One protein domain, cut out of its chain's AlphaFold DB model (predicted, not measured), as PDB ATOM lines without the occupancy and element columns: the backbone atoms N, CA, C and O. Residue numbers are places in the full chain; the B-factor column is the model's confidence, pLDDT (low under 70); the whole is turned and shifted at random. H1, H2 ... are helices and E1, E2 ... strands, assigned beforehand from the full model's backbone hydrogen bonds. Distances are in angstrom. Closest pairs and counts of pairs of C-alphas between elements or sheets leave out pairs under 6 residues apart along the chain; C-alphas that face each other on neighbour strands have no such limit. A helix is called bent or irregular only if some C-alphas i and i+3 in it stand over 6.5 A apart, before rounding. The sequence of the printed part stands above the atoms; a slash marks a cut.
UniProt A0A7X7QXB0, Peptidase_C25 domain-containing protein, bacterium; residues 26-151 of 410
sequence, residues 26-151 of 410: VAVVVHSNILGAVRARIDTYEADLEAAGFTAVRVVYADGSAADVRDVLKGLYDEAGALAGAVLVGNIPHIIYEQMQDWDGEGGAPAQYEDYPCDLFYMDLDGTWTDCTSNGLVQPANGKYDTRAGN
ATOM      1  N   VAL A  26     140.335  66.864 122.830       98.19
ATOM      2  CA  VAL A  26     139.257  66.591 121.867       98.19
ATOM      3  C   VAL A  26     139.841  65.891 120.649       98.19
ATOM      4  O   VAL A  26     140.709  66.438 119.971       98.19
ATOM      5  N   ALA A  27     139.364  64.681 120.363       98.69
ATOM      6  CA  ALA A  27     139.751  63.960 119.160       98.69
ATOM      7  C   ALA A  27     139.005  64.523 117.944       98.69
ATOM      8  O   ALA A  27     137.781  64.603 117.939       98.69
ATOM      9  N   VAL A  28     139.729  64.878 116.887       98.81
ATOM     10  CA  VAL A  28     139.158  65.298 115.603       98.81
ATOM     11  C   VAL A  28     139.379  64.158 114.616       98.81
ATOM     12  O   VAL A  28     140.456  64.029 114.029       98.81
ATOM     13  N   VAL A  29     138.378  63.284 114.486       98.81
ATOM     14  CA  VAL A  29     138.441  62.086 113.639       98.81
ATOM     15  C   VAL A  29     137.956  62.439 112.241       98.81
ATOM     16  O   VAL A  29     136.764  62.643 112.030       98.81
ATOM     17  N   VAL A  30     138.868  62.520 111.272       98.69
ATOM     18  CA  VAL A  30     138.556  62.957 109.905       98.69
ATOM     19  C   VAL A  30     138.729  61.813 108.924       98.69
ATOM     20  O   VAL A  30     139.789  61.184 108.872       98.69
ATOM     21  N   HIS A  31     137.708  61.572 108.102       98.50
ATOM     22  CA  HIS A  31     137.802  60.590 107.033       98.50
ATOM     23  C   HIS A  31     138.815  61.042 105.960       98.50
ATOM     24  O   HIS A  31     138.808  62.177 105.473       98.50
ATOM     25  N   SER A  32     139.708  60.136 105.569       97.62
ATOM     26  CA  SER A  32     140.838  60.416 104.675       97.62
ATOM     27  C   SER A  32     140.409  60.843 103.264       97.62
ATOM     28  O   SER A  32     141.101  61.646 102.639       97.62
ATOM     29  N   ASN A  33     139.246  60.368 102.791       95.12
ATOM     30  CA  ASN A  33     138.651  60.734 101.494       95.12
ATOM     31  C   ASN A  33     138.480  62.255 101.298       95.12
ATOM     32  O   ASN A  33     138.620  62.734 100.175       95.12
ATOM     33  N   ILE A  34     138.194  63.008 102.366       97.44
ATOM     34  CA  ILE A  34     137.966  64.457 102.313       97.44
ATOM     35  C   ILE A  34     139.117  65.265 102.903       97.44
ATOM     36  O   ILE A  34     139.258  66.437 102.552       97.44
ATOM     37  N   LEU A  35     139.962  64.667 103.755       95.88
ATOM     38  CA  LEU A  35     140.999  65.385 104.503       95.88
ATOM     39  C   LEU A  35     141.887  66.253 103.601       95.88
ATOM     40  O   LEU A  35     142.169  67.396 103.945       95.88
ATOM     41  N   GLY A  36     142.285  65.754 102.427       97.38
ATOM     42  CA  GLY A  36     143.098  66.529 101.484       97.38
ATOM     43  C   GLY A  36     142.437  67.840 101.037       97.38
ATOM     44  O   GLY A  36     143.118  68.853 100.907       97.38
ATOM     45  N   ALA A  37     141.115  67.836 100.851       98.19
ATOM     46  CA  ALA A  37     140.345  68.998 100.414       98.19
ATOM     47  C   ALA A  37     139.995  69.961 101.561       98.19
ATOM     48  O   ALA A  37     139.851  71.159 101.323       98.19
ATOM     49  N   VAL A  38     139.872  69.460 102.797       98.19
ATOM     50  CA  VAL A  38     139.426  70.260 103.956       98.19
ATOM     51  C   VAL A  38     140.530  70.564 104.968       98.19
ATOM     52  O   VAL A  38     140.263  71.233 105.960       98.19
ATOM     53  N   ARG A  39     141.775  70.128 104.726       98.25
ATOM     54  CA  ARG A  39     142.886  70.213 105.691       98.25
ATOM     55  C   ARG A  39     143.030  71.584 106.342       98.25
ATOM     56  O   ARG A  39     143.071  71.653 107.559       98.25
ATOM     57  N   ALA A  40     143.051  72.656 105.550       98.50
ATOM     58  CA  ALA A  40     143.208  74.009 106.080       98.50
ATOM     59  C   ALA A  40     142.072  74.401 107.041       98.50
ATOM     60  O   ALA A  40     142.307  75.106 108.012       98.50
ATOM     61  N   ARG A  41     140.847  73.918 106.797       98.50
ATOM     62  CA  ARG A  41     139.693  74.156 107.675       98.50
ATOM     63  C   ARG A  41     139.767  73.340 108.959       98.50
ATOM     64  O   ARG A  41     139.404  73.858 110.005       98.50
ATOM     65  N   ILE A  42     140.283  72.112 108.889       98.62
ATOM     66  CA  ILE A  42     140.565  71.309 110.084       98.62
ATOM     67  C   ILE A  42     141.692  71.948 110.905       98.62
ATOM     68  O   ILE A  42     141.548  72.063 112.111       98.62
ATOM     69  N   ASP A  43     142.765  72.436 110.267       98.69
ATOM     70  CA  ASP A  43     143.853  73.148 110.954       98.69
ATOM     71  C   ASP A  43     143.313  74.396 111.697       98.69
ATOM     72  O   ASP A  43     143.675  74.638 112.846       98.69
ATOM     73  N   THR A  44     142.403  75.164 111.079       98.69
ATOM     74  CA  THR A  44     141.714  76.285 111.748       98.69
ATOM     75  C   THR A  44     140.844  75.816 112.912       98.69
ATOM     76  O   THR A  44     140.918  76.399 113.988       98.69
ATOM     77  N   TYR A  45     140.053  74.759 112.727       98.69
ATOM     78  CA  TYR A  45     139.179  74.239 113.779       98.69
ATOM     79  C   TYR A  45     139.962  73.721 114.996       98.69
ATOM     80  O   TYR A  45     139.551  73.920 116.134       98.69
ATOM     81  N   GLU A  46     141.120  73.099 114.784       98.62
ATOM     82  CA  GLU A  46     141.998  72.678 115.878       98.62
ATOM     83  C   GLU A  46     142.546  73.875 116.660       98.62
ATOM     84  O   GLU A  46     142.506  73.862 117.887       98.62
ATOM     85  N   ALA A  47     142.956  74.947 115.973       98.25
ATOM     86  CA  ALA A  47     143.351  76.192 116.630       98.25
ATOM     87  C   ALA A  47     142.180  76.852 117.389       98.25
ATOM     88  O   ALA A  47     142.368  77.426 118.461       98.25
ATOM     89  N   ASP A  48     140.961  76.746 116.860       98.06
ATOM     90  CA  ASP A  48     139.746  77.217 117.522       98.06
ATOM     91  C   ASP A  48     139.426  76.411 118.800       98.06
ATOM     92  O   ASP A  48     138.969  76.981 119.795       98.06
ATOM     93  N   LEU A  49     139.687  75.097 118.805       96.94
ATOM     94  CA  LEU A  49     139.593  74.245 119.997       96.94
ATOM     95  C   LEU A  49     140.664  74.611 121.035       96.94
ATOM     96  O   LEU A  49     140.346  74.724 122.221       96.94
ATOM     97  N   GLU A  50     141.898  74.863 120.595       96.00
ATOM     98  CA  GLU A  50     142.991  75.349 121.450       96.00
ATOM     99  C   GLU A  50     142.654  76.693 122.101       96.00
ATOM    100  O   GLU A  50     142.825  76.864 123.311       96.00
ATOM    101  N   ALA A  51     142.084  77.627 121.336       93.69
ATOM    102  CA  ALA A  51     141.606  78.904 121.858       93.69
ATOM    103  C   ALA A  51     140.451  78.747 122.866       93.69
ATOM    104  O   ALA A  51     140.294  79.586 123.755       93.69
ATOM    105  N   ALA A  52     139.666  77.671 122.755       91.19
ATOM    106  CA  ALA A  52     138.617  77.295 123.701       91.19
ATOM    107  C   ALA A  52     139.130  76.491 124.917       91.19
ATOM    108  O   ALA A  52     138.332  76.129 125.781       91.19
ATOM    109  N   GLY A  53     140.441  76.246 125.025       91.81
ATOM    110  CA  GLY A  53     141.057  75.573 126.174       91.81
ATOM    111  C   GLY A  53     141.116  74.047 126.077       91.81
ATOM    112  O   GLY A  53     141.353  73.391 127.093       91.81
ATOM    113  N   PHE A  54     140.918  73.485 124.883       93.81
ATOM    114  CA  PHE A  54     141.109  72.063 124.606       93.81
ATOM    115  C   PHE A  54     142.447  71.807 123.915       93.81
ATOM    116  O   PHE A  54     142.935  72.626 123.153       93.81
ATOM    117  N   THR A  55     143.014  70.620 124.090       95.44
ATOM    118  CA  THR A  55     144.078  70.134 123.203       95.44
ATOM    119  C   THR A  55     143.459  69.283 122.097       95.44
ATOM    120  O   THR A  55     142.852  68.246 122.377       95.44
ATOM    121  N   ALA A  56     143.599  69.703 120.840       96.56
ATOM    122  CA  ALA A  56     143.078  68.944 119.711       96.56
ATOM    123  C   ALA A  56     143.991  67.758 119.353       96.56
ATOM    124  O   ALA A  56     145.215  67.883 119.303       96.56
ATOM    125  N   VAL A  57     143.393  66.598 119.077       97.12
ATOM    126  CA  VAL A  57     144.097  65.380 118.658       97.12
ATOM    127  C   VAL A  57     143.531  64.911 117.325       97.12
ATOM    128  O   VAL A  57     142.457  64.314 117.269       97.12
ATOM    129  N   ARG A  58     144.249  65.167 116.230       97.88
ATOM    130  CA  ARG A  58     143.827  64.711 114.902       97.88
ATOM    131  C   ARG A  58     143.973  63.199 114.768       97.88
ATOM    132  O   ARG A  58     145.075  62.669 114.886       97.88
ATOM    133  N   VAL A  59     142.888  62.531 114.395       98.19
ATOM    134  CA  VAL A  59     142.872  61.116 114.011       98.19
ATOM    135  C   VAL A  59     142.444  61.027 112.552       98.19
ATOM    136  O   VAL A  59     141.393  61.537 112.170       98.19
ATOM    137  N   VAL A  60     143.255  60.387 111.713       98.19
ATOM    138  CA  VAL A  60     142.902  60.167 110.305       98.19
ATOM    139  C   VAL A  60     142.303  58.776 110.171       98.19
ATOM    140  O   VAL A  60     143.008  57.783 110.323       98.19
ATOM    141  N   TYR A  61     141.009  58.715 109.874       97.75
ATOM    142  CA  TYR A  61     140.305  57.464 109.612       97.75
ATOM    143  C   TYR A  61     140.355  57.143 108.115       97.75
ATOM    144  O   TYR A  61     140.088  58.009 107.280       97.75
ATOM    145  N   ALA A  62     140.702  55.911 107.750       93.69
ATOM    146  CA  ALA A  62     140.749  55.476 106.354       93.69
ATOM    147  C   ALA A  62     139.784  54.324 106.081       93.69
ATOM    148  O   ALA A  62     139.032  54.377 105.110       93.69
ATOM    149  N   ASP A  63     139.802  53.324 106.950       93.06
ATOM    150  CA  ASP A  63     138.963  52.139 106.930       93.06
ATOM    151  C   ASP A  63     138.879  51.537 108.344       93.06
ATOM    152  O   ASP A  63     139.510  52.027 109.284       93.06
ATOM    153  N   GLY A  64     138.050  50.503 108.496       95.62
ATOM    154  CA  GLY A  64     137.790  49.836 109.768       95.62
ATOM    155  C   GLY A  64     136.307  49.788 110.122       95.62
ATOM    156  O   GLY A  64     135.427  50.204 109.367       95.62
ATOM    157  N   SER A  65     136.031  49.219 111.282       97.44
ATOM    158  CA  SER A  65     134.709  49.132 111.885       97.44
ATOM    159  C   SER A  65     134.483  50.263 112.892       97.44
ATOM    160  O   SER A  65     135.406  50.972 113.292       97.44
ATOM    161  N   ALA A  66     133.241  50.409 113.354       98.31
ATOM    162  CA  ALA A  66     132.946  51.275 114.492       98.31
ATOM    163  C   ALA A  66     133.713  50.841 115.755       98.31
ATOM    164  O   ALA A  66     134.182  51.690 116.507       98.31
ATOM    165  N   ALA A  67     133.900  49.535 115.974       98.00
ATOM    166  CA  ALA A  67     134.676  49.038 117.110       98.00
ATOM    167  C   ALA A  67     136.138  49.512 117.049       98.00
ATOM    168  O   ALA A  67     136.648  49.992 118.054       98.00
ATOM    169  N   ASP A  68     136.761  49.507 115.864       98.38
ATOM    170  CA  ASP A  68     138.134  50.009 115.696       98.38
ATOM    171  C   ASP A  68     138.239  51.506 116.041       98.38
ATOM    172  O   ASP A  68     139.191  51.941 116.689       98.38
ATOM    173  N   VAL A  69     137.238  52.311 115.656       98.62
ATOM    174  CA  VAL A  69     137.181  53.737 116.024       98.62
ATOM    175  C   VAL A  69     137.006  53.905 117.538       98.62
ATOM    176  O   VAL A  69     137.709  54.717 118.140       98.62
ATOM    177  N   ARG A  70     136.118  53.125 118.171       98.50
ATOM    178  CA  ARG A  70     135.920  53.138 119.631       98.50
ATOM    179  C   ARG A  70     137.199  52.747 120.375       98.50
ATOM    180  O   ARG A  70     137.541  53.408 121.351       98.50
ATOM    181  N   ASP A  71     137.938  51.755 119.888       97.81
ATOM    182  CA  ASP A  71     139.210  51.321 120.476       97.81
ATOM    183  C   ASP A  71     140.288  52.412 120.386       97.81
ATOM    184  O   ASP A  71     141.032  52.627 121.345       97.81
ATOM    185  N   VAL A  72     140.341  53.166 119.280       97.88
ATOM    186  CA  VAL A  72     141.222  54.342 119.166       97.88
ATOM    187  C   VAL A  72     140.836  55.423 120.178       97.88
ATOM    188  O   VAL A  72     141.712  55.954 120.860       97.88
ATOM    189  N   LEU A  73     139.543  55.740 120.313       98.25
ATOM    190  CA  LEU A  73     139.071  56.726 121.296       98.25
ATOM    191  C   LEU A  73     139.358  56.274 122.732       98.25
ATOM    192  O   LEU A  73     139.795  57.085 123.548       98.25
ATOM    193  N   LYS A  74     139.198  54.981 123.027       96.75
ATOM    194  CA  LYS A  74     139.565  54.386 124.313       96.75
ATOM    195  C   LYS A  74     141.063  54.507 124.591       96.75
ATOM    196  O   LYS A  74     141.442  54.948 125.671       96.75
ATOM    197  N   GLY A  75     141.910  54.179 123.615       95.62
ATOM    198  CA  GLY A  75     143.360  54.334 123.744       95.62
ATOM    199  C   GLY A  75     143.761  55.779 124.046       95.62
ATOM    200  O   GLY A  75     144.567  56.016 124.942       95.62
ATOM    201  N   LEU A  76     143.136  56.747 123.365       95.12
ATOM    202  CA  LEU A  76     143.321  58.168 123.663       95.12
ATOM    203  C   LEU A  76     142.823  58.528 125.065       95.12
ATOM    204  O   LEU A  76     143.496  59.285 125.754       95.12
ATOM    205  N   TYR A  77     141.681  58.006 125.510       94.69
ATOM    206  CA  TYR A  77     141.152  58.257 126.854       94.69
ATOM    207  C   TYR A  77     142.075  57.737 127.969       94.69
ATOM    208  O   TYR A  77     142.245  58.421 128.977       94.69
ATOM    209  N   ASP A  78     142.723  56.586 127.761       91.94
ATOM    210  CA  ASP A  78     143.618  55.944 128.737       91.94
ATOM    211  C   ASP A  78     145.003  56.635 128.860       91.94
ATOM    212  O   ASP A  78     145.769  56.362 129.790       91.94
ATOM    213  N   GLU A  79     145.349  57.545 127.943       88.69
ATOM    214  CA  GLU A  79     146.569  58.360 128.008       88.69
ATOM    215  C   GLU A  79     146.488  59.495 129.061       88.69
ATOM    216  O   GLU A  79     145.423  59.902 129.527       88.69
ATOM    217  N   ALA A  80     147.642  60.064 129.436       72.44
ATOM    218  CA  ALA A  80     147.701  61.163 130.402       72.44
ATOM    219  C   ALA A  80     147.014  62.445 129.875       72.44
ATOM    220  O   ALA A  80     147.407  62.996 128.850       72.44
ATOM    221  N   GLY A  81     146.033  62.946 130.639       67.94
ATOM    222  CA  GLY A  81     145.154  64.067 130.280       67.94
ATOM    223  C   GLY A  81     143.838  63.542 129.711       67.94
ATOM    224  O   GLY A  81     143.832  62.973 128.638       67.94
ATOM    225  N   ALA A  82     142.710  63.680 130.400       79.88
ATOM    226  CA  ALA A  82     141.483  63.005 129.962       79.88
ATOM    227  C   ALA A  82     141.028  63.471 128.561       79.88
ATOM    228  O   ALA A  82     140.973  64.675 128.279       79.88
ATOM    229  N   LEU A  83     140.709  62.515 127.681       95.81
ATOM    230  CA  LEU A  83     139.911  62.795 126.489       95.81
ATOM    231  C   LEU A  83     138.524  63.224 126.977       95.81
ATOM    232  O   LEU A  83     137.893  62.490 127.725       95.81
ATOM    233  N   ALA A  84     138.084  64.424 126.611       96.56
ATOM    234  CA  ALA A  84     136.772  64.949 126.982       96.56
ATOM    235  C   ALA A  84     135.723  64.662 125.905       96.56
ATOM    236  O   ALA A  84     134.554  64.457 126.222       96.56
ATOM    237  N   GLY A  85     136.133  64.627 124.634       98.19
ATOM    238  CA  GLY A  85     135.211  64.357 123.541       98.19
ATOM    239  C   GLY A  85     135.850  64.034 122.202       98.19
ATOM    240  O   GLY A  85     137.073  64.086 122.046       98.19
ATOM    241  N   ALA A  86     135.004  63.714 121.227       98.81
ATOM    242  CA  ALA A  86     135.404  63.470 119.849       98.81
ATOM    243  C   ALA A  86     134.437  64.091 118.832       98.81
ATOM    244  O   ALA A  86     133.220  64.116 119.015       98.81
ATOM    245  N   VAL A  87     134.998  64.554 117.720       98.88
ATOM    246  CA  VAL A  87     134.286  65.156 116.593       98.88
ATOM    247  C   VAL A  87     134.527  64.275 115.376       98.88
ATOM    248  O   VAL A  87     135.654  64.169 114.889       98.88
ATOM    249  N   LEU A  88     133.473  63.613 114.902       98.94
ATOM    250  CA  LEU A  88     133.524  62.682 113.777       98.94
ATOM    251  C   LEU A  88     133.199  63.428 112.478       98.94
ATOM    252  O   LEU A  88     132.073  63.892 112.294       98.94
ATOM    253  N   VAL A  89     134.168  63.545 111.572       98.81
ATOM    254  CA  VAL A  89     134.079  64.359 110.351       98.81
ATOM    255  C   VAL A  89     134.130  63.481 109.101       98.81
ATOM    256  O   VAL A  89     135.129  62.809 108.828       98.81
ATOM    257  N   GLY A  90     133.063  63.542 108.304       97.44
ATOM    258  CA  GLY A  90     132.872  62.730 107.102       97.44
ATOM    259  C   GLY A  90     132.219  61.380 107.398       97.44
ATOM    260  O   GLY A  90     131.574  61.185 108.434       97.44
ATOM    261  N   ASN A  91     132.379  60.431 106.474       95.56
ATOM    262  CA  ASN A  91     131.757  59.108 106.558       95.56
ATOM    263  C   ASN A  91     132.444  58.148 107.559       95.56
ATOM    264  O   ASN A  91     132.890  57.061 107.198       95.56
ATOM    265  N   ILE A  92     132.545  58.550 108.826       98.50
ATOM    266  CA  ILE A  92     132.998  57.682 109.924       98.50
ATOM    267  C   ILE A  92     131.908  56.629 110.210       98.50
ATOM    268  O   ILE A  92     130.729  57.009 110.250       98.50
ATOM    269  N   PRO A  93     132.244  55.340 110.428       98.25
ATOM    270  CA  PRO A  93     131.258  54.288 110.671       98.25
ATOM    271  C   PRO A  93     130.389  54.563 111.908       98.25
ATOM    272  O   PRO A  93     130.632  55.477 112.703       98.25
ATOM    273  N   HIS A  94     129.342  53.768 112.063       98.38
ATOM    274  CA  HIS A  94     128.445  53.755 113.216       98.38
ATOM    275  C   HIS A  94     127.981  52.316 113.445       98.38
ATOM    276  O   HIS A  94     128.109  51.475 112.550       98.38
ATOM    277  N   ILE A  95     127.444  52.041 114.628       98.50
ATOM    278  CA  ILE A  95     126.725  50.793 114.889       98.50
ATOM    279  C   ILE A  95     125.225  51.016 114.725       98.50
ATOM    280  O   ILE A  95     124.745  52.145 114.852       98.50
ATOM    281  N   ILE A  96     124.498  49.934 114.464       98.38
ATOM    282  CA  ILE A  96     123.045  49.887 114.619       98.38
ATOM    283  C   ILE A  96     122.751  49.222 115.959       98.38
ATOM    284  O   ILE A  96     123.328  48.175 116.258       98.38
ATOM    285  N   TYR A  97     121.879  49.845 116.745       97.38
ATOM    286  CA  TYR A  97     121.302  49.248 117.940       97.38
ATOM    287  C   TYR A  97     119.856  48.853 117.643       97.38
ATOM    288  O   TYR A  97     119.156  49.605 116.962       97.38
ATOM    289  N   GLU A  98     119.407  47.700 118.122       95.50
ATOM    290  CA  GLU A  98     118.031  47.232 117.958       95.50
ATOM    291  C   GLU A  98     117.413  46.804 119.283       95.50
ATOM    292  O   GLU A  98     118.091  46.298 120.173       95.50
ATOM    293  N   GLN A  99     116.104  47.002 119.407       91.75
ATOM    294  CA  GLN A  99     115.364  46.605 120.598       91.75
ATOM    295  C   GLN A  99     113.866  46.452 120.318       91.75
ATOM    296  O   GLN A  99     113.344  46.866 119.279       91.75
ATOM    297  N   MET A 100     113.165  45.869 121.291       89.06
ATOM    298  CA  MET A 100     111.708  45.906 121.377       89.06
ATOM    299  C   MET A 100     111.304  47.064 122.289       89.06
ATOM    300  O   MET A 100     111.344  46.934 123.507       89.06
ATOM    301  N   GLN A 101     110.921  48.185 121.688       84.88
ATOM    302  CA  GLN A 101     110.502  49.398 122.383       84.88
ATOM    303  C   GLN A 101     109.180  49.180 123.110       84.88
ATOM    304  O   GLN A 101     108.172  48.884 122.465       84.88
ATOM    305  N   ASP A 102     109.166  49.399 124.419       84.31
ATOM    306  CA  ASP A 102     107.946  49.421 125.222       84.31
ATOM    307  C   ASP A 102     107.753  50.816 125.836       84.31
ATOM    308  O   ASP A 102     108.461  51.210 126.764       84.31
ATOM    309  N   TRP A 103     106.822  51.583 125.264       79.50
ATOM    310  CA  TRP A 103     106.528  52.962 125.673       79.50
ATOM    311  C   TRP A 103     105.601  53.042 126.885       79.50
ATOM    312  O   TRP A 103     105.687  53.995 127.661       79.50
ATOM    313  N   ASP A 104     104.710  52.061 127.024       75.44
ATOM    314  CA  ASP A 104     103.581  52.101 127.954       75.44
ATOM    315  C   ASP A 104     103.767  51.135 129.139       75.44
ATOM    316  O   ASP A 104     103.047  51.231 130.137       75.44
ATOM    317  N   GLY A 105     104.730  50.216 129.049       70.00
ATOM    318  CA  GLY A 105     105.018  49.224 130.073       70.00
ATOM    319  C   GLY A 105     103.934  48.148 130.196       70.00
ATOM    320  O   GLY A 105     103.105  47.915 129.310       70.00
ATOM    321  N   GLU A 106     103.919  47.467 131.344       69.56
ATOM    322  CA  GLU A 106     102.998  46.356 131.597       69.56
ATOM    323  C   GLU A 106     101.521  46.793 131.510       69.56
ATOM    324  O   GLU A 106     101.050  47.639 132.269       69.56
ATOM    325  N   GLY A 107     100.766  46.164 130.601       69.00
ATOM    326  CA  GLY A 107      99.351  46.472 130.352       69.00
ATOM    327  C   GLY A 107      99.106  47.561 129.298       69.00
ATOM    328  O   GLY A 107      97.946  47.898 129.050       69.00
ATOM    329  N   GLY A 108     100.175  48.075 128.683       74.94
ATOM    330  CA  GLY A 108     100.167  49.060 127.608       74.94
ATOM    331  C   GLY A 108     100.056  48.493 126.188       74.94
ATOM    332  O   GLY A 108      99.714  47.322 125.988       74.94
ATOM    333  N   ALA A 109     100.320  49.334 125.179       79.00
ATOM    334  CA  ALA A 109     100.420  48.882 123.794       79.00
ATOM    335  C   ALA A 109     101.538  47.828 123.635       79.00
ATOM    336  O   ALA A 109     102.516  47.843 124.378       79.00
ATOM    337  N   PRO A 110     101.424  46.894 122.671       82.69
ATOM    338  CA  PRO A 110     102.464  45.894 122.463       82.69
ATOM    339  C   PRO A 110     103.788  46.555 122.070       82.69
ATOM    340  O   PRO A 110     103.800  47.481 121.253       82.69
ATOM    341  N   ALA A 111     104.889  46.018 122.602       86.06
ATOM    342  CA  ALA A 111     106.229  46.475 122.269       86.06
ATOM    343  C   ALA A 111     106.490  46.412 120.754       86.06
ATOM    344  O   ALA A 111     106.062  45.474 120.068       86.06
ATOM    345  N   GLN A 112     107.204  47.404 120.231       87.44
ATOM    346  CA  GLN A 112     107.447  47.583 118.802       87.44
ATOM    347  C   GLN A 112     108.930  47.427 118.487       87.44
ATOM    348  O   GLN A 112     109.780  47.962 119.191       87.44
ATOM    349  N   TYR A 113     109.247  46.696 117.422       91.12
ATOM    350  CA  TYR A 113     110.627  46.588 116.957       91.12
ATOM    351  C   TYR A 113     111.104  47.928 116.392       91.12
ATOM    352  O   TYR A 113     110.408  48.536 115.576       91.12
ATOM    353  N   GLU A 114     112.305  48.348 116.777       92.31
ATOM    354  CA  GLU A 114     112.978  49.513 116.207       92.31
ATOM    355  C   GLU A 114     114.492  49.270 116.180       92.31
ATOM    356  O   GLU A 114     115.062  48.742 117.137       92.31
ATOM    357  N   ASP A 115     115.144  49.689 115.098       95.81
ATOM    358  CA  ASP A 115     116.593  49.744 114.969       95.81
ATOM    359  C   ASP A 115     117.044  51.131 114.502       95.81
ATOM    360  O   ASP A 115     116.328  51.845 113.798       95.81
ATOM    361  N   TYR A 116     118.215  51.560 114.953       97.88
ATOM    362  CA  TYR A 116     118.673  52.927 114.720       97.88
ATOM    363  C   TYR A 116     120.189  53.052 114.871       97.88
ATOM    364  O   TYR A 116     120.814  52.291 115.617       97.88
ATOM    365  N   PRO A 117     120.816  54.021 114.183       98.50
ATOM    366  CA  PRO A 117     122.224  54.307 114.386       98.50
ATOM    367  C   PRO A 117     122.450  54.906 115.781       98.50
ATOM    368  O   PRO A 117     121.673  55.748 116.237       98.50
ATOM    369  N   CYS A 118     123.514  54.484 116.462       98.50
ATOM    370  CA  CYS A 118     123.760  54.852 117.857       98.50
ATOM    371  C   CYS A 118     125.210  55.312 118.064       98.50
ATOM    372  O   CYS A 118     126.143  54.510 118.033       98.50
ATOM    373  N   ASP A 119     125.395  56.615 118.299       98.50
ATOM    374  CA  ASP A 119     126.712  57.202 118.584       98.50
ATOM    375  C   ASP A 119     127.083  57.129 120.082       98.50
ATOM    376  O   ASP A 119     128.240  57.371 120.424       98.50
ATOM    377  N   LEU A 120     126.167  56.716 120.978       98.44
ATOM    378  CA  LEU A 120     126.512  56.435 122.386       98.44
ATOM    379  C   LEU A 120     127.579  55.343 122.514       98.44
ATOM    380  O   LEU A 120     128.359  55.356 123.462       98.44
ATOM    381  N   PHE A 121     127.661  54.447 121.527       98.75
ATOM    382  CA  PHE A 121     128.720  53.449 121.404       98.75
ATOM    383  C   PHE A 121     130.130  54.059 121.454       98.75
ATOM    384  O   PHE A 121     131.056  53.432 121.955       98.75
ATOM    385  N   TYR A 122     130.303  55.288 120.957       98.81
ATOM    386  CA  TYR A 122     131.581  56.002 121.002       98.81
ATOM    387  C   TYR A 122     131.791  56.819 122.280       98.81
ATOM    388  O   TYR A 122     132.900  57.286 122.518       98.81
ATOM    389  N   MET A 123     130.734  57.032 123.064       98.75
ATOM    390  CA  MET A 123     130.754  57.834 124.290       98.75
ATOM    391  C   MET A 123     130.994  56.976 125.533       98.75
ATOM    392  O   MET A 123     131.650  57.413 126.474       98.75
ATOM    393  N   ASP A 124     130.468  55.756 125.509       98.44
ATOM    394  CA  ASP A 124     130.740  54.688 126.460       98.44
ATOM    395  C   ASP A 124     132.026  53.969 126.030       98.44
ATOM    396  O   ASP A 124     132.037  53.297 124.997       98.44
ATOM    397  N   LEU A 125     133.106  54.089 126.800       97.81
ATOM    398  CA  LEU A 125     134.433  53.546 126.486       97.81
ATOM    399  C   LEU A 125     134.841  52.363 127.378       97.81
ATOM    400  O   LEU A 125     135.844  51.697 127.088       97.81
ATOM    401  N   ASP A 126     134.123  52.088 128.465       95.62
ATOM    402  CA  ASP A 126     134.419  50.981 129.388       95.62
ATOM    403  C   ASP A 126     133.249  50.005 129.626       95.62
ATOM    404  O   ASP A 126     133.443  48.938 130.220       95.62
ATOM    405  N   GLY A 127     132.075  50.296 129.073       96.12
ATOM    406  CA  GLY A 127     130.939  49.398 128.967       96.12
ATOM    407  C   GLY A 127     131.107  48.345 127.873       96.12
ATOM    408  O   GLY A 127     131.980  48.391 126.996       96.12
ATOM    409  N   THR A 128     130.248  47.335 127.945       96.38
ATOM    410  CA  THR A 128     130.202  46.197 127.026       96.38
ATOM    411  C   THR A 128     128.998  46.323 126.112       96.38
ATOM    412  O   THR A 128     127.889  46.549 126.586       96.38
ATOM    413  N   TRP A 129     129.221  46.110 124.819       97.38
ATOM    414  CA  TRP A 129     128.193  46.120 123.787       97.38
ATOM    415  C   TRP A 129     128.216  44.774 123.063       97.38
ATOM    416  O   TRP A 129     129.276  44.355 122.593       97.38
ATOM    417  N   THR A 130     127.078  44.085 122.981       95.94
ATOM    418  CA  THR A 130     126.966  42.776 122.316       95.94
ATOM    419  C   THR A 130     125.707  42.643 121.459       95.94
ATOM    420  O   THR A 130     124.706  43.317 121.683       95.94
ATOM    421  N   ASP A 131     125.791  41.745 120.480       94.12
ATOM    422  CA  ASP A 131     124.707  41.251 119.625       94.12
ATOM    423  C   ASP A 131     124.448  39.793 120.038       94.12
ATOM    424  O   ASP A 131     125.127  38.863 119.583       94.12
ATOM    425  N   CYS A 132     123.611  39.603 121.057       89.88
ATOM    426  CA  CYS A 132     123.481  38.312 121.737       89.88
ATOM    427  C   CYS A 132     122.070  37.977 122.218       89.88
ATOM    428  O   CYS A 132     121.830  36.840 122.643       89.88
ATOM    429  N   THR A 133     121.136  38.921 122.156       83.50
ATOM    430  CA  THR A 133     119.779  38.722 122.645       83.50
ATOM    431  C   THR A 133     118.997  37.838 121.686       83.50
ATOM    432  O   THR A 133     118.974  38.028 120.475       83.50
ATOM    433  N   SER A 134     118.296  36.855 122.250       77.50
ATOM    434  CA  SER A 134     117.301  36.068 121.529       77.50
ATOM    435  C   SER A 134     115.996  36.077 122.312       77.50
ATOM    436  O   SER A 134     115.859  35.392 123.324       77.50
ATOM    437  N   ASN A 135     115.034  36.871 121.847       73.69
ATOM    438  CA  ASN A 135     113.681  36.932 122.415       73.69
ATOM    439  C   ASN A 135     112.597  36.570 121.378       73.69
ATOM    440  O   ASN A 135     111.410  36.782 121.609       73.69
ATOM    441  N   GLY A 136     113.009  36.007 120.234       64.69
ATOM    442  CA  GLY A 136     112.136  35.596 119.131       64.69
ATOM    443  C   GLY A 136     111.815  36.705 118.124       64.69
ATOM    444  O   GLY A 136     111.461  36.382 116.991       64.69
ATOM    445  N   LEU A 137     111.985  37.979 118.496       75.38
ATOM    446  CA  LEU A 137     111.769  39.149 117.632       75.38
ATOM    447  C   LEU A 137     113.090  39.850 117.280       75.38
ATOM    448  O   LEU A 137     113.297  40.204 116.125       75.38
ATOM    449  N   VAL A 138     114.003  39.939 118.247       82.88
ATOM    450  CA  VAL A 138     115.428  40.245 118.064       82.88
ATOM    451  C   VAL A 138     116.186  38.923 117.927       82.88
ATOM    452  O   VAL A 138     115.934  37.970 118.681       82.88
ATOM    453  N   GLN A 139     117.050  38.837 116.914       83.06
ATOM    454  CA  GLN A 139     117.828  37.639 116.596       83.06
ATOM    455  C   GLN A 139     119.306  37.902 116.869       83.06
ATOM    456  O   GLN A 139     119.818  38.870 116.317       83.06
ATOM    457  N   PRO A 140     120.003  37.025 117.606       89.06
ATOM    458  CA  PRO A 140     121.404  37.242 117.925       89.06
ATOM    459  C   PRO A 140     122.291  37.042 116.691       89.06
ATOM    460  O   PRO A 140     121.955  36.275 115.781       89.06
ATOM    461  N   ALA A 141     123.477  37.642 116.725       88.94
ATOM    462  CA  ALA A 141     124.509  37.581 115.694       88.94
ATOM    463  C   ALA A 141     124.026  38.037 114.302       88.94
ATOM    464  O   ALA A 141     124.397  37.442 113.284       88.94
ATOM    465  N   ASN A 142     123.194  39.080 114.243       91.06
ATOM    466  CA  ASN A 142     122.679  39.648 112.996       91.06
ATOM    467  C   ASN A 142     123.416  40.922 112.521       91.06
ATOM    468  O   ASN A 142     123.109  41.445 111.447       91.06
ATOM    469  N   GLY A 143     124.410  41.385 113.282       93.00
ATOM    470  CA  GLY A 143     125.203  42.582 113.008       93.00
ATOM    471  C   GLY A 143     124.684  43.859 113.676       93.00
ATOM    472  O   GLY A 143     125.237  44.928 113.407       93.00
ATOM    473  N   LYS A 144     123.654  43.770 114.525       95.94
ATOM    474  CA  LYS A 144     123.104  44.884 115.304       95.94
ATOM    475  C   LYS A 144     123.298  44.610 116.786       95.94
ATOM    476  O   LYS A 144     123.071  43.510 117.264       95.94
ATOM    477  N   TYR A 145     123.742  45.621 117.516       96.62
ATOM    478  CA  TYR A 145     123.895  45.505 118.959       96.62
ATOM    479  C   TYR A 145     122.518  45.545 119.622       96.62
ATOM    480  O   TYR A 145     121.658  46.319 119.216       96.62
ATOM    481  N   ASP A 146     122.330  44.734 120.653       94.56
ATOM    482  CA  ASP A 146     121.050  44.603 121.365       94.56
ATOM    483  C   ASP A 146     121.217  44.600 122.888       94.56
ATOM    484  O   ASP A 146     120.250  44.499 123.638       94.56
ATOM    485  N   THR A 147     122.464  44.655 123.350       94.06
ATOM    486  CA  THR A 147     122.804  44.596 124.764       94.06
ATOM    487  C   THR A 147     123.927  45.575 125.052       94.06
ATOM    488  O   THR A 147     125.015  45.472 124.478       94.06
ATOM    489  N   ARG A 148     123.685  46.475 126.007       95.44
ATOM    490  CA  ARG A 148     124.689  47.330 126.646       95.44
ATOM    491  C   ARG A 148     124.749  47.014 128.144       95.44
ATOM    492  O   ARG A 148     123.714  46.990 128.806       95.44
ATOM    493  N   ALA A 149     125.936  46.749 128.684       95.50
ATOM    494  CA  ALA A 149     126.132  46.319 130.073       95.50
ATOM    495  C   ALA A 149     127.462  46.819 130.664       95.50
ATOM    496  O   ALA A 149     128.309  47.351 129.955       95.50
ATOM    497  N   GLY A 150     127.682  46.587 131.963       95.50
ATOM    498  CA  GLY A 150     128.889  47.025 132.672       95.50
ATOM    499  C   GLY A 150     128.692  48.386 133.334       95.50
ATOM    500  O   GLY A 150     127.657  48.611 133.963       95.50
ATOM    501  N   ASN A 151     129.689  49.266 133.229       95.06
ATOM    502  CA  ASN A 151     129.494  50.678 133.533       95.06
ATOM    503  C   ASN A 151     128.698  51.310 132.379       95.06
ATOM    504  O   ASN A 151     128.996  51.066 131.215       95.06
TER     505      ASN A 151
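Overview. This is residues 26 to 151 of the 410 residues of the protein "Peptidase_C25 domain-containing protein" of bacterium (UniProt A0A7X7QXB0). Look for an elongated model of two parts: at one end a three-layer block, where the parallel sheet of E1, E2 and E3 has H1 over one face and H2 over the other, and at the other end two hairpins, the long E4 and E5 and the short E6 and E7. The short H3 lies between the two parts, and the tip of the long hairpin, residues 104 to 109, sticks out. The printed part has 126 residues with three named helices and seven named strands, in the order E1 H1 E2 H2 E3 E4 E5 H3 E6 E7; the sheet runs E2 E1 E3, both hairpins are antiparallel, and the class is mixed, helices and strands. The whole is loose, with a radius of gyration of the C-alphas of 18.1 A and spans of 55 by 29 by 24 A.

Along the chain. Find C-alpha 26 at (139.257, 66.591, 121.867), where E1, residues 26 to 31, begins. H1, residues 32 to 51, measures 25.3 A; it is irregular, with C-alphas 37 and 40 8.1 A apart, and has a kink of 84 degrees near residue 39. E2 is residues 55 to 61, 19.0 A; H2 is residues 66 to 78, 18.4 A; E3 is residues 83 to 89. E4, residues 95 to 101, and E5, residues 112 to 118, each measure 17.9 A. H3 is residues 119 to 122, E6 is 128 to 130, and E7 is 147 to 149, ending at C-alpha 149 (126.132, 46.319, 130.073).

Arrangement. In the sheet, only just strongly twisted with C-alphas up to 4.2 A off its best plane, N 28 and O 57 are 2.8 A apart between E1 and E2, and N 27 and O 85 are 2.9 A apart between E1 and E3. H1 is on it at a height of 8.6 A, over E2 and E1; its closest C-alphas to E2 are Glu 46 and Ala 56, 5.5 A. E1, H1, E2 form a strand-helix-strand unit, two parallel neighbours joined through a helix, and E2, H2, E3 a split one, with E1 between its strands; both crossovers are right-handed. H2 is on the opposite face at 9.4 A. With residues 69 to 73 alone, H2 touches H3, closest at the C-alphas of Arg 70 and Tyr 122, 5.4 A. In the hairpin of E4 and E5, N 97 and O 116 are 2.9 A apart; in that of E6 and E7, N 128 and O 149 are 2.8 A apart. E4 and E7 are only just apart, closest 8.4 A. Every O i to N i+4 pair is within hydrogen-bond range in H2, and 12 of 16 in H1; H3 is too short for one.

Size, cuts and confidence. The C-alphas farthest apart are those of Ala 40 and Gly 107, 57.2 A. The printed part has no cut. The link from E6 to E7, residues 131 to 146, is long. Mean pLDDT of the printed part is 93.1; residues 81, 106 to 107 and 136 are under 70.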